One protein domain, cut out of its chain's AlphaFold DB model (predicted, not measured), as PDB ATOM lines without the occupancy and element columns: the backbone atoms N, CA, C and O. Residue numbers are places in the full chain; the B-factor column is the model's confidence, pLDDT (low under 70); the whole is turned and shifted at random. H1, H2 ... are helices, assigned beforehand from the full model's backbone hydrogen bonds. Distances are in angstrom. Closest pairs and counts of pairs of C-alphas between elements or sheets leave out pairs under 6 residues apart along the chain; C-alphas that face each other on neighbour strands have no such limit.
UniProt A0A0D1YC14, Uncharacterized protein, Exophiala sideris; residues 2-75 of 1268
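What this domain is: This is residues 2 to 75 of the 1268 residues of an uncharacterized protein of Exophiala sideris (UniProt A0A0D1YC14). Two long helices, H1 and H3, cross as a skewed X with a small gap between them, and the short helix H2 completes a loosely gathered trio, on the same side of H1 as H3. A loop of residues 24 to 33 leads from H1 to H2, and the last residues, 67 to 75, run on past H3 as a tail. The printed part has 74 residues with three named helices, in the order H1, H2, H3, and no named strand; the class is all helix. The whole is compact, with a radius of gyration of the C-alphas of 12.4 A and spans of 38 by 29 by 17 A.

How they stand to each other: H1, residues 8 to 23, is close to but not clearly touching H3, residues 51 to 66; their closest C-alphas, those of Ile 12 and Val 57, are 7.2 A apart. The two run opposite ways at a steep tilt of 57 degrees, centre to centre 11.8 A. H2, residues 34 to 42, is only just apart from H1, with the closest C-alphas 8.2 A apart. H2 is also only just apart from H3, at 8.4 A. Each O i to N i+4 pair is within hydrogen-bond range in H1 and H3, and 4 of 5 are in H2.

Where its parts are: H1 begins at C-alpha 8 (-110.007, -2.463, 16.179) and is 22.0 A long from first to last C-alpha. H2 begins at C-alpha 34 (-124.893, 8.872, 28.172) and is 12.8 A long. H3 is 21.8 A long and ends at C-alpha 66 (-108.368, -3.386, 29.506).

The domain as a whole: The two C-alphas farthest apart, those of Gly 25 and Glu 72, are 38.3 A apart. The printed part has no cut, and both links, of 10 and 8 residues, are short. The mean pLDDT of the printed part is 84.2; residues 2 to 5 and 67 to 74 are under 70.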
ATOM      1  N   LEU A   2    -118.097   1.646  18.603       69.12
ATOM      2  CA  LEU A   2    -116.880   1.668  19.453       69.12
ATOM      3  C   LEU A   2    -116.831   0.603  20.579       69.12
ATOM      4  O   LEU A   2    -115.841  -0.109  20.677       69.12
ATOM      5  N   GLU A   3    -117.892   0.442  21.381       62.28
ATOM      6  CA  GLU A   3    -117.971  -0.590  22.446       62.28
ATOM      7  C   GLU A   3    -118.283  -2.018  21.933       62.28
ATOM      8  O   GLU A   3    -118.035  -3.020  22.613       62.28
ATOM      9  N   ALA A   4    -118.906  -2.119  20.757       60.25
ATOM     10  CA  ALA A   4    -119.607  -3.315  20.287       60.25
ATOM     11  C   ALA A   4    -118.788  -4.134  19.281       60.25
ATOM     12  O   ALA A   4    -118.769  -5.360  19.365       60.25
ATOM     13  N   ASP A   5    -118.115  -3.460  18.350       65.06
ATOM     14  CA  ASP A   5    -117.472  -4.093  17.204       65.06
ATOM     15  C   ASP A   5    -116.160  -4.758  17.648       65.06
ATOM     16  O   ASP A   5    -115.377  -4.177  18.403       65.06
ATOM     17  N   GLU A   6    -115.899  -5.985  17.200       78.12
ATOM     18  CA  GLU A   6    -114.726  -6.762  17.637       78.12
ATOM     19  C   GLU A   6    -113.427  -6.351  16.931       78.12
ATOM     20  O   GLU A   6    -112.343  -6.597  17.457       78.12
ATOM     21  N   SER A   7    -113.523  -5.692  15.769       87.12
ATOM     22  CA  SER A   7    -112.349  -5.243  15.018       87.12
ATOM     23  C   SER A   7    -111.894  -3.847  15.428       87.12
ATOM     24  O   SER A   7    -112.624  -2.861  15.271       87.12
ATOM     25  N   TYR A   8    -110.640  -3.745  15.866       87.81
ATOM     26  CA  TYR A   8    -110.007  -2.463  16.179       87.81
ATOM     27  C   TYR A   8    -109.892  -1.555  14.952       87.81
ATOM     28  O   TYR A   8    -109.997  -0.340  15.096       87.81
ATOM     29  N   VAL A   9    -109.737  -2.115  13.744       90.31
ATOM     30  CA  VAL A   9    -109.689  -1.327  12.499       90.31
ATOM     31  C   VAL A   9    -110.970  -0.512  12.343       90.31
ATOM     32  O   VAL A   9    -110.914   0.693  12.097       90.31
ATOM     33  N   LEU A  10    -112.131  -1.142  12.556       90.19
ATOM     34  CA  LEU A  10    -113.418  -0.455  12.485       90.19
ATOM     35  C   LEU A  10    -113.572   0.577  13.611       90.19
ATOM     36  O   LEU A  10    -114.051   1.678  13.350       90.19
ATOM     37  N   ARG A  11    -113.101   0.281  14.833       90.88
ATOM     38  CA  ARG A  11    -113.098   1.264  15.935       90.88
ATOM     39  C   ARG A  11    -112.260   2.500  15.606       90.88
ATOM     40  O   ARG A  11    -112.729   3.607  15.843       90.88
ATOM     41  N   ILE A  12    -111.070   2.335  15.023       91.44
ATOM     42  CA  ILE A  12    -110.181   3.451  14.653       91.44
ATOM     43  C   ILE A  12    -110.751   4.256  13.469       91.44
ATOM     44  O   ILE A  12    -110.648   5.480  13.456       91.44
ATOM     45  N   LEU A  13    -111.417   3.613  12.505       91.94
ATOM     46  CA  LEU A  13    -112.103   4.319  11.414       91.94
ATOM     47  C   LEU A  13    -113.341   5.092  11.909       91.94
ATOM     48  O   LEU A  13    -113.547   6.239  11.524       91.94
ATOM     49  N   VAL A  14    -114.135   4.514  12.818       92.50
ATOM     50  CA  VAL A  14    -115.243   5.220  13.492       92.50
ATOM     51  C   VAL A  14    -114.715   6.375  14.353       92.50
ATOM     52  O   VAL A  14    -115.325   7.442  14.389       92.50
ATOM     53  N   ALA A  15    -113.562   6.196  14.996       91.88
ATOM     54  CA  ALA A  15    -112.848   7.242  15.718       91.88
ATOM     55  C   ALA A  15    -112.395   8.393  14.791       91.88
ATOM     56  O   ALA A  15    -112.532   9.552  15.177       91.88
ATOM     57  N   ASP A  16    -111.928   8.115  13.567       93.00
ATOM     58  CA  ASP A  16    -111.570   9.149  12.576       93.00
ATOM     59  C   ASP A  16    -112.802   9.958  12.124       93.00
ATOM     60  O   ASP A  16    -112.775  11.188  12.116       93.00
ATOM     61  N   VAL A  17    -113.934   9.287  11.877       92.25
ATOM     62  CA  VAL A  17    -115.215   9.953  11.566       92.25
ATOM     63  C   VAL A  17    -115.710  10.807  12.743       92.25
ATOM     64  O   VAL A  17    -116.165  11.932  12.544       92.25
ATOM     65  N   ILE A  18    -115.594  10.327  13.987       92.25
ATOM     66  CA  ILE A  18    -115.949  11.112  15.182       92.25
ATOM     67  C   ILE A  18    -115.012  12.319  15.344       92.25
ATOM     68  O   ILE A  18    -115.486  13.417  15.638       92.25
ATOM     69  N   ARG A  19    -113.703  12.157  15.101       93.94
ATOM     70  CA  ARG A  19    -112.727  13.258  15.076       93.94
ATOM     71  C   ARG A  19    -113.122  14.318  14.043       93.94
ATOM     72  O   ARG A  19    -113.135  15.501  14.384       93.94
ATOM     73  N   GLU A  20    -113.457  13.919  12.817       92.44
ATOM     74  CA  GLU A  20    -113.859  14.839  11.745       92.44
ATOM     75  C   GLU A  20    -115.173  15.570  12.070       92.44
ATOM     76  O   GLU A  20    -115.246  16.792  11.928       92.44
ATOM     77  N   LEU A  21    -116.182  14.868  12.598       92.31
ATOM     78  CA  LEU A  21    -117.442  15.475  13.043       92.31
ATOM     79  C   LEU A  21    -117.222  16.500  14.167       92.31
ATOM     80  O   LEU A  21    -117.716  17.624  14.092       92.31
ATOM     81  N   LEU A  22    -116.438  16.156  15.193       92.00
ATOM     82  CA  LEU A  22    -116.132  17.075  16.295       92.00
ATOM     83  C   LEU A  22    -115.297  18.279  15.827       92.00
ATOM     84  O   LEU A  22    -115.518  19.394  16.296       92.00
ATOM     85  N   HIS A  23    -114.371  18.086  14.882       90.44
ATOM     86  CA  HIS A  23    -113.569  19.173  14.314       90.44
ATOM     87  C   HIS A  23    -114.377  20.096  13.381       90.44
ATOM     88  O   HIS A  23    -114.149  21.304  13.370       90.44
ATOM     89  N   THR A  24    -115.352  19.564  12.638       91.88
ATOM     90  CA  THR A  24    -116.279  20.359  11.805       91.88
ATOM     91  C   THR A  24    -117.370  21.070  12.617       91.88
ATOM     92  O   THR A  24    -118.184  21.797  12.050       91.88
ATOM     93  N   GLY A  25    -117.359  20.929  13.947       91.25
ATOM     94  CA  GLY A  25    -118.243  21.652  14.860       91.25
ATOM     95  C   GLY A  25    -119.560  20.944  15.178       91.25
ATOM     96  O   GLY A  25    -120.470  21.583  15.703       91.25
ATOM     97  N   ALA A  26    -119.686  19.640  14.901       92.44
ATOM     98  CA  ALA A  26    -120.833  18.866  15.365       92.44
ATOM     99  C   ALA A  26    -120.848  18.822  16.904       92.44
ATOM    100  O   ALA A  26    -119.923  18.311  17.538       92.44
ATOM    101  N   GLU A  27    -121.903  19.363  17.520       88.88
ATOM    102  CA  GLU A  27    -121.986  19.465  18.979       88.88
ATOM    103  C   GLU A  27    -121.950  18.079  19.641       88.88
ATOM    104  O   GLU A  27    -122.693  17.177  19.243       88.88
ATOM    105  N   ARG A  28    -121.161  17.936  20.718       87.88
ATOM    106  CA  ARG A  28    -121.084  16.705  21.534       87.88
ATOM    107  C   ARG A  28    -122.461  16.238  22.040       87.88
ATOM    108  O   ARG A  28    -122.698  15.040  22.149       87.88
ATOM    109  N   ALA A  29    -123.399  17.167  22.242       85.94
ATOM    110  CA  ALA A  29    -124.783  16.888  22.634       85.94
ATOM    111  C   ALA A  29    -125.585  16.046  21.613       85.94
ATOM    112  O   ALA A  29    -126.587  15.431  21.981       85.94
ATOM    113  N   ASN A  30    -125.157  15.966  20.346       87.56
ATOM    114  CA  ASN A  30    -125.823  15.138  19.332       87.56
ATOM    115  C   ASN A  30    -125.680  13.628  19.597       87.56
ATOM    116  O   ASN A  30    -126.506  12.838  19.132       87.56
ATOM    117  N   PHE A  31    -124.673  13.215  20.369       86.56
ATOM    118  CA  PHE A  31    -124.485  11.829  20.778       86.56
ATOM    119  C   PHE A  31    -125.378  11.530  21.992       86.56
ATOM    120  O   PHE A  31    -125.016  11.778  23.135       86.56
ATOM    121  N   LYS A  32    -126.593  11.027  21.738       84.31
ATOM    122  CA  LYS A  32    -127.685  10.922  22.736       84.31
ATOM    123  C   LYS A  32    -127.565   9.786  23.767       84.31
ATOM    124  O   LYS A  32    -128.456   9.648  24.599       84.31
ATOM    125  N   SER A  33    -126.531   8.947  23.701       86.88
ATOM    126  CA  SER A  33    -126.302   7.889  24.699       86.88
ATOM    127  C   SER A  33    -125.375   8.416  25.799       86.88
ATOM    128  O   SER A  33    -124.284   8.867  25.452       86.88
ATOM    129  N   PRO A  34    -125.732   8.336  27.096       82.31
ATOM    130  CA  PRO A  34    -124.893   8.872  28.172       82.31
ATOM    131  C   PRO A  34    -123.514   8.192  28.240       82.31
ATOM    132  O   PRO A  34    -122.506   8.878  28.347       82.31
ATOM    133  N   ARG A  35    -123.429   6.868  28.025       80.31
ATOM    134  CA  ARG A  35    -122.125   6.175  27.903       80.31
ATOM    135  C   ARG A  35    -121.304   6.666  26.710       80.31
ATOM    136  O   ARG A  35    -120.085   6.769  26.796       80.31
ATOM    137  N   ALA A  36    -121.963   6.996  25.597       82.38
ATOM    138  CA  ALA A  36    -121.268   7.573  24.452       82.38
ATOM    139  C   ALA A  36    -120.773   8.995  24.750       82.38
ATOM    140  O   ALA A  36    -119.728   9.363  24.230       82.38
ATOM    141  N   GLN A  37    -121.465   9.770  25.595       85.88
ATOM    142  CA  GLN A  37    -121.003  11.091  26.035       85.88
ATOM    143  C   GLN A  37    -119.726  10.971  26.874       85.88
ATOM    144  O   GLN A  37    -118.735  11.592  26.506       85.88
ATOM    145  N   ASP A  38    -119.677  10.089  27.878       86.50
ATOM    146  CA  ASP A  38    -118.462   9.852  28.684       86.50
ATOM    147  C   ASP A  38    -117.231   9.483  27.836       86.50
ATOM    148  O   ASP A  38    -116.111   9.919  28.125       86.50
ATOM    149  N   ILE A  39    -117.430   8.674  26.790       86.19
ATOM    150  CA  ILE A  39    -116.381   8.294  25.835       86.19
ATOM    151  C   ILE A  39    -116.004   9.500  24.961       86.19
ATOM    152  O   ILE A  39    -114.836   9.865  24.885       86.19
ATOM    153  N   ILE A  40    -116.983  10.159  24.335       88.62
ATOM    154  CA  ILE A  40    -116.781  11.245  23.356       88.62
ATOM    155  C   ILE A  40    -116.274  12.545  24.002       88.62
ATOM    156  O   ILE A  40    -115.617  13.354  23.340       88.62
ATOM    157  N   GLU A  41    -116.508  12.745  25.299       89.44
ATOM    158  CA  GLU A  41    -115.926  13.855  26.047       89.44
ATOM    159  C   GLU A  41    -114.418  13.696  26.256       89.44
ATOM    160  O   GLU A  41    -113.672  14.668  26.073       89.44
ATOM    161  N   LYS A  42    -113.982  12.469  26.566       90.06
ATOM    162  CA  LYS A  42    -112.574  12.068  26.747       90.06
ATOM    163  C   LYS A  42    -111.857  11.802  25.418       90.06
ATOM    164  O   LYS A  42    -110.629  11.835  25.370       90.06
ATOM    165  N   PHE A  43    -112.612  11.551  24.352       92.06
ATOM    166  CA  PHE A  43    -112.097  11.181  23.041       92.06
ATOM    167  C   PHE A  43    -111.150  12.254  22.455       92.06
ATOM    168  O   PHE A  43    -111.500  13.443  22.441       92.06
ATOM    169  N   PRO A  44    -109.963  11.875  21.937       92.12
ATOM    170  CA  PRO A  44    -108.983  12.826  21.423       92.12
ATOM    171  C   PRO A  44    -109.468  13.509  20.135       92.12
ATOM    172  O   PRO A  44    -109.599  12.885  19.084       92.12
ATOM    173  N   VAL A  45    -109.673  14.826  20.192       92.00
ATOM    174  CA  VAL A  45    -110.010  15.654  19.022       92.00
ATOM    175  C   VAL A  45    -108.735  16.232  18.400       92.00
ATOM    176  O   VAL A  45    -107.889  16.782  19.106       92.00
ATOM    177  N   ALA A  46    -108.604  16.130  17.075       92.06
ATOM    178  CA  ALA A  46    -107.506  16.704  16.297       92.06
ATOM    179  C   ALA A  46    -107.980  17.134  14.896       92.06
ATOM    180  O   ALA A  46    -108.857  16.504  14.303       92.06
ATOM    181  N   LYS A  47    -107.383  18.201  14.351       92.25
ATOM    182  CA  LYS A  47    -107.720  18.734  13.017       92.25
ATOM    183  C   LYS A  47    -107.398  17.759  11.882       92.25
ATOM    184  O   LYS A  47    -108.171  17.636  10.936       92.25
ATOM    185  N   GLU A  48    -106.291  17.043  12.010       91.31
ATOM    186  CA  GLU A  48    -105.833  15.999  11.094       91.31
ATOM    187  C   GLU A  48    -105.591  14.703  11.891       91.31
ATOM    188  O   GLU A  48    -105.265  14.786  13.079       91.31
ATOM    189  N   PRO A  49    -105.738  13.514  11.276       89.94
ATOM    190  CA  PRO A  49    -105.438  12.235  11.909       89.94
ATOM    191  C   PRO A  49    -103.925  11.985  11.866       89.94
ATOM    192  O   PRO A  49    -103.427  11.119  11.148       89.94
ATOM    193  N   ASP A  50    -103.175  12.806  12.598       90.75
ATOM    194  CA  ASP A  50    -101.730  12.667  12.741       90.75
ATOM    195  C   ASP A  50    -101.370  11.490  13.671       90.75
ATOM    196  O   ASP A  50    -102.222  10.940  14.371       90.75
ATOM    197  N   ALA A  51    -100.096  11.094  13.723       88.00
ATOM    198  CA  ALA A  51     -99.679  10.003  14.609       88.00
ATOM    199  C   ALA A  51     -99.811  10.334  16.106       88.00
ATOM    200  O   ALA A  51     -99.944   9.410  16.910       88.00
ATOM    201  N   THR A  52     -99.814  11.612  16.500       91.00
ATOM    202  CA  THR A  52    -100.093  12.017  17.886       91.00
ATOM    203  C   THR A  52    -101.541  11.700  18.250       91.00
ATOM    204  O   THR A  52    -101.797  11.097  19.292       91.00
ATOM    205  N   TRP A  53    -102.493  12.056  17.381       93.31
ATOM    206  CA  TRP A  53    -103.894  11.672  17.511       93.31
ATOM    207  C   TRP A  53    -104.071  10.153  17.472       93.31
ATOM    208  O   TRP A  53    -104.692   9.595  18.372       93.31
ATOM    209  N   MET A  54    -103.472   9.475  16.492       91.44
ATOM    210  CA  MET A  54    -103.599   8.025  16.328       91.44
ATOM    211  C   MET A  54    -103.069   7.264  17.550       91.44
ATOM    212  O   MET A  54    -103.714   6.329  18.011       91.44
ATOM    213  N   SER A  55    -101.933   7.698  18.114       89.81
ATOM    214  CA  SER A  55    -101.379   7.122  19.347       89.81
ATOM    215  C   SER A  55    -102.362   7.284  20.503       89.81
ATOM    216  O   SER A  55    -102.716   6.290  21.124       89.81
ATOM    217  N   ARG A  56    -102.910   8.494  20.703       92.94
ATOM    218  CA  ARG A  56    -103.934   8.760  21.730       92.94
ATOM    219  C   ARG A  56    -105.214   7.949  21.526       92.94
ATOM    220  O   ARG A  56    -105.848   7.592  22.510       92.94
ATOM    221  N   VAL A  57    -105.612   7.662  20.283       92.56
ATOM    222  CA  VAL A  57    -106.743   6.764  19.988       92.56
ATOM    223  C   VAL A  57    -106.403   5.326  20.363       92.56
ATOM    224  O   VAL A  57    -107.244   4.660  20.954       92.56
ATOM    225  N   VAL A  58    -105.186   4.847  20.083       89.88
ATOM    226  CA  VAL A  58    -104.745   3.514  20.530       89.88
ATOM    227  C   VAL A  58    -104.684   3.435  22.048       89.88
ATOM    228  O   VAL A  58    -105.171   2.455  22.597       89.88
ATOM    229  N   ASP A  59    -104.123   4.439  22.723       90.38
ATOM    230  CA  ASP A  59    -104.062   4.504  24.187       90.38
ATOM    231  C   ASP A  59    -105.492   4.468  24.774       90.38
ATOM    232  O   ASP A  59    -105.826   3.578  25.549       90.38
ATOM    233  N   HIS A  60    -106.386   5.341  24.291       89.69
ATOM    234  CA  HIS A  60    -107.785   5.430  24.728       89.69
ATOM    235  C   HIS A  60    -108.617   4.165  24.444       89.69
ATOM    236  O   HIS A  60    -109.450   3.780  25.263       89.69
ATOM    237  N   LEU A  61    -108.408   3.498  23.301       86.62
ATOM    238  CA  LEU A  61    -109.034   2.203  23.018       86.62
ATOM    239  C   LEU A  61    -108.436   1.097  23.898       86.62
ATOM    240  O   LEU A  61    -109.181   0.253  24.381       86.62
ATOM    241  N   SER A  62    -107.129   1.132  24.174       84.94
ATOM    242  CA  SER A  62    -106.476   0.170  25.072       84.94
ATOM    243  C   SER A  62    -107.027   0.274  26.495       84.94
ATOM    244  O   SER A  62    -107.314  -0.758  27.091       84.94
ATOM    245  N   ASP A  63    -107.266   1.483  27.016       84.06
ATOM    246  CA  ASP A  63    -107.918   1.685  28.322       84.06
ATOM    247  C   ASP A  63    -109.328   1.056  28.366       84.06
ATOM    248  O   ASP A  63    -109.714   0.429  29.356       84.06
ATOM    249  N   ILE A  64    -110.094   1.180  27.274       82.19
ATOM    250  CA  ILE A  64    -111.432   0.581  27.132       82.19
ATOM    251  C   ILE A  64    -111.343  -0.954  27.063       82.19
ATOM    252  O   ILE A  64    -112.125  -1.646  27.719       82.19
ATOM    253  N   ASP A  65    -110.388  -1.504  26.312       79.31
ATOM    254  CA  ASP A  65    -110.226  -2.952  26.145       79.31
ATOM    255  C   ASP A  65    -109.516  -3.644  27.321       79.31
ATOM    256  O   ASP A  65    -109.748  -4.833  27.544       79.31
ATOM    257  N   VAL A  66    -108.770  -2.918  28.163       72.50
ATOM    258  CA  VAL A  66    -108.368  -3.386  29.506       72.50
ATOM    259  C   VAL A  66    -109.609  -3.657  30.368       72.50
ATOM    260  O   VAL A  66    -109.670  -4.677  31.054       72.50
ATOM    261  N   GLY A  67    -110.660  -2.838  30.244       63.88
ATOM    262  CA  GLY A  67    -111.984  -3.123  30.817       63.88
ATOM    263  C   GLY A  67    -112.723  -4.312  30.174       63.88
ATOM    264  O   GLY A  67    -113.708  -4.796  30.731       63.88
ATOM    265  N   ARG A  68    -112.252  -4.813  29.023       67.44
ATOM    266  CA  ARG A  68    -112.846  -5.899  28.210       67.44
ATOM    267  C   ARG A  68    -111.979  -7.174  28.178       67.44
ATOM    268  O   ARG A  68    -112.278  -8.105  27.424       67.44
ATOM    269  N   ALA A  69    -110.918  -7.227  28.991       49.94
ATOM    270  CA  ALA A  69    -109.756  -8.118  28.855       49.94
ATOM    271  C   ALA A  69    -109.997  -9.636  29.044       49.94
ATOM    272  O   ALA A  69    -109.051 -10.418  28.999       49.94
ATOM    273  N   PHE A  70    -111.247 -10.075  29.213       50.12
ATOM    274  CA  PHE A  70    -111.637 -11.485  29.354       50.12
ATOM    275  C   PHE A  70    -112.198 -12.109  28.060       50.12
ATOM    276  O   PHE A  70    -112.773 -13.194  28.092       50.12
ATOM    277  N   SER A  71    -112.040 -11.442  26.909       55.84
ATOM    278  CA  SER A  71    -112.444 -11.963  25.594       55.84
ATOM    279  C   SER A  71    -111.232 -12.463  24.788       55.84
ATOM    280  O   SER A  71    -110.458 -11.680  24.243       55.84
ATOM    281  N   GLU A  72    -111.071 -13.789  24.694       59.03
ATOM    282  CA  GLU A  72    -109.867 -14.487  24.185       59.03
ATOM    283  C   GLU A  72    -109.540 -14.293  22.680       59.03
ATOM    284  O   GLU A  72    -108.633 -14.942  22.161       59.03
ATOM    285  N   GLN A  73    -110.275 -13.448  21.946       60.22
ATOM    286  CA  GLN A  73    -110.194 -13.347  20.476       60.22
ATOM    287  C   GLN A  73    -109.955 -11.930  19.928       60.22
ATOM    288  O   GLN A  73    -110.096 -11.711  18.724       60.22
ATOM    289  N   THR A  74    -109.571 -10.968  20.771       65.31
ATOM    290  CA  THR A  74    -109.293  -9.589  20.334       65.31
ATOM    291  C   THR A  74    -108.181  -9.520  19.271       65.31
ATOM    292  O   THR A  74    -107.117 -10.130  19.403       65.31
ATOM    293  N   GLU A  75    -108.422  -8.772  18.187       84.88
ATOM    294  CA  GLU A  75    -107.387  -8.475  17.186       84.88
ATOM    295  C   GLU A  75    -106.259  -7.672  17.852       84.88
ATOM    296  O   GLU A  75    -106.527  -6.701  18.552       84.88
TER     297      GLU A  75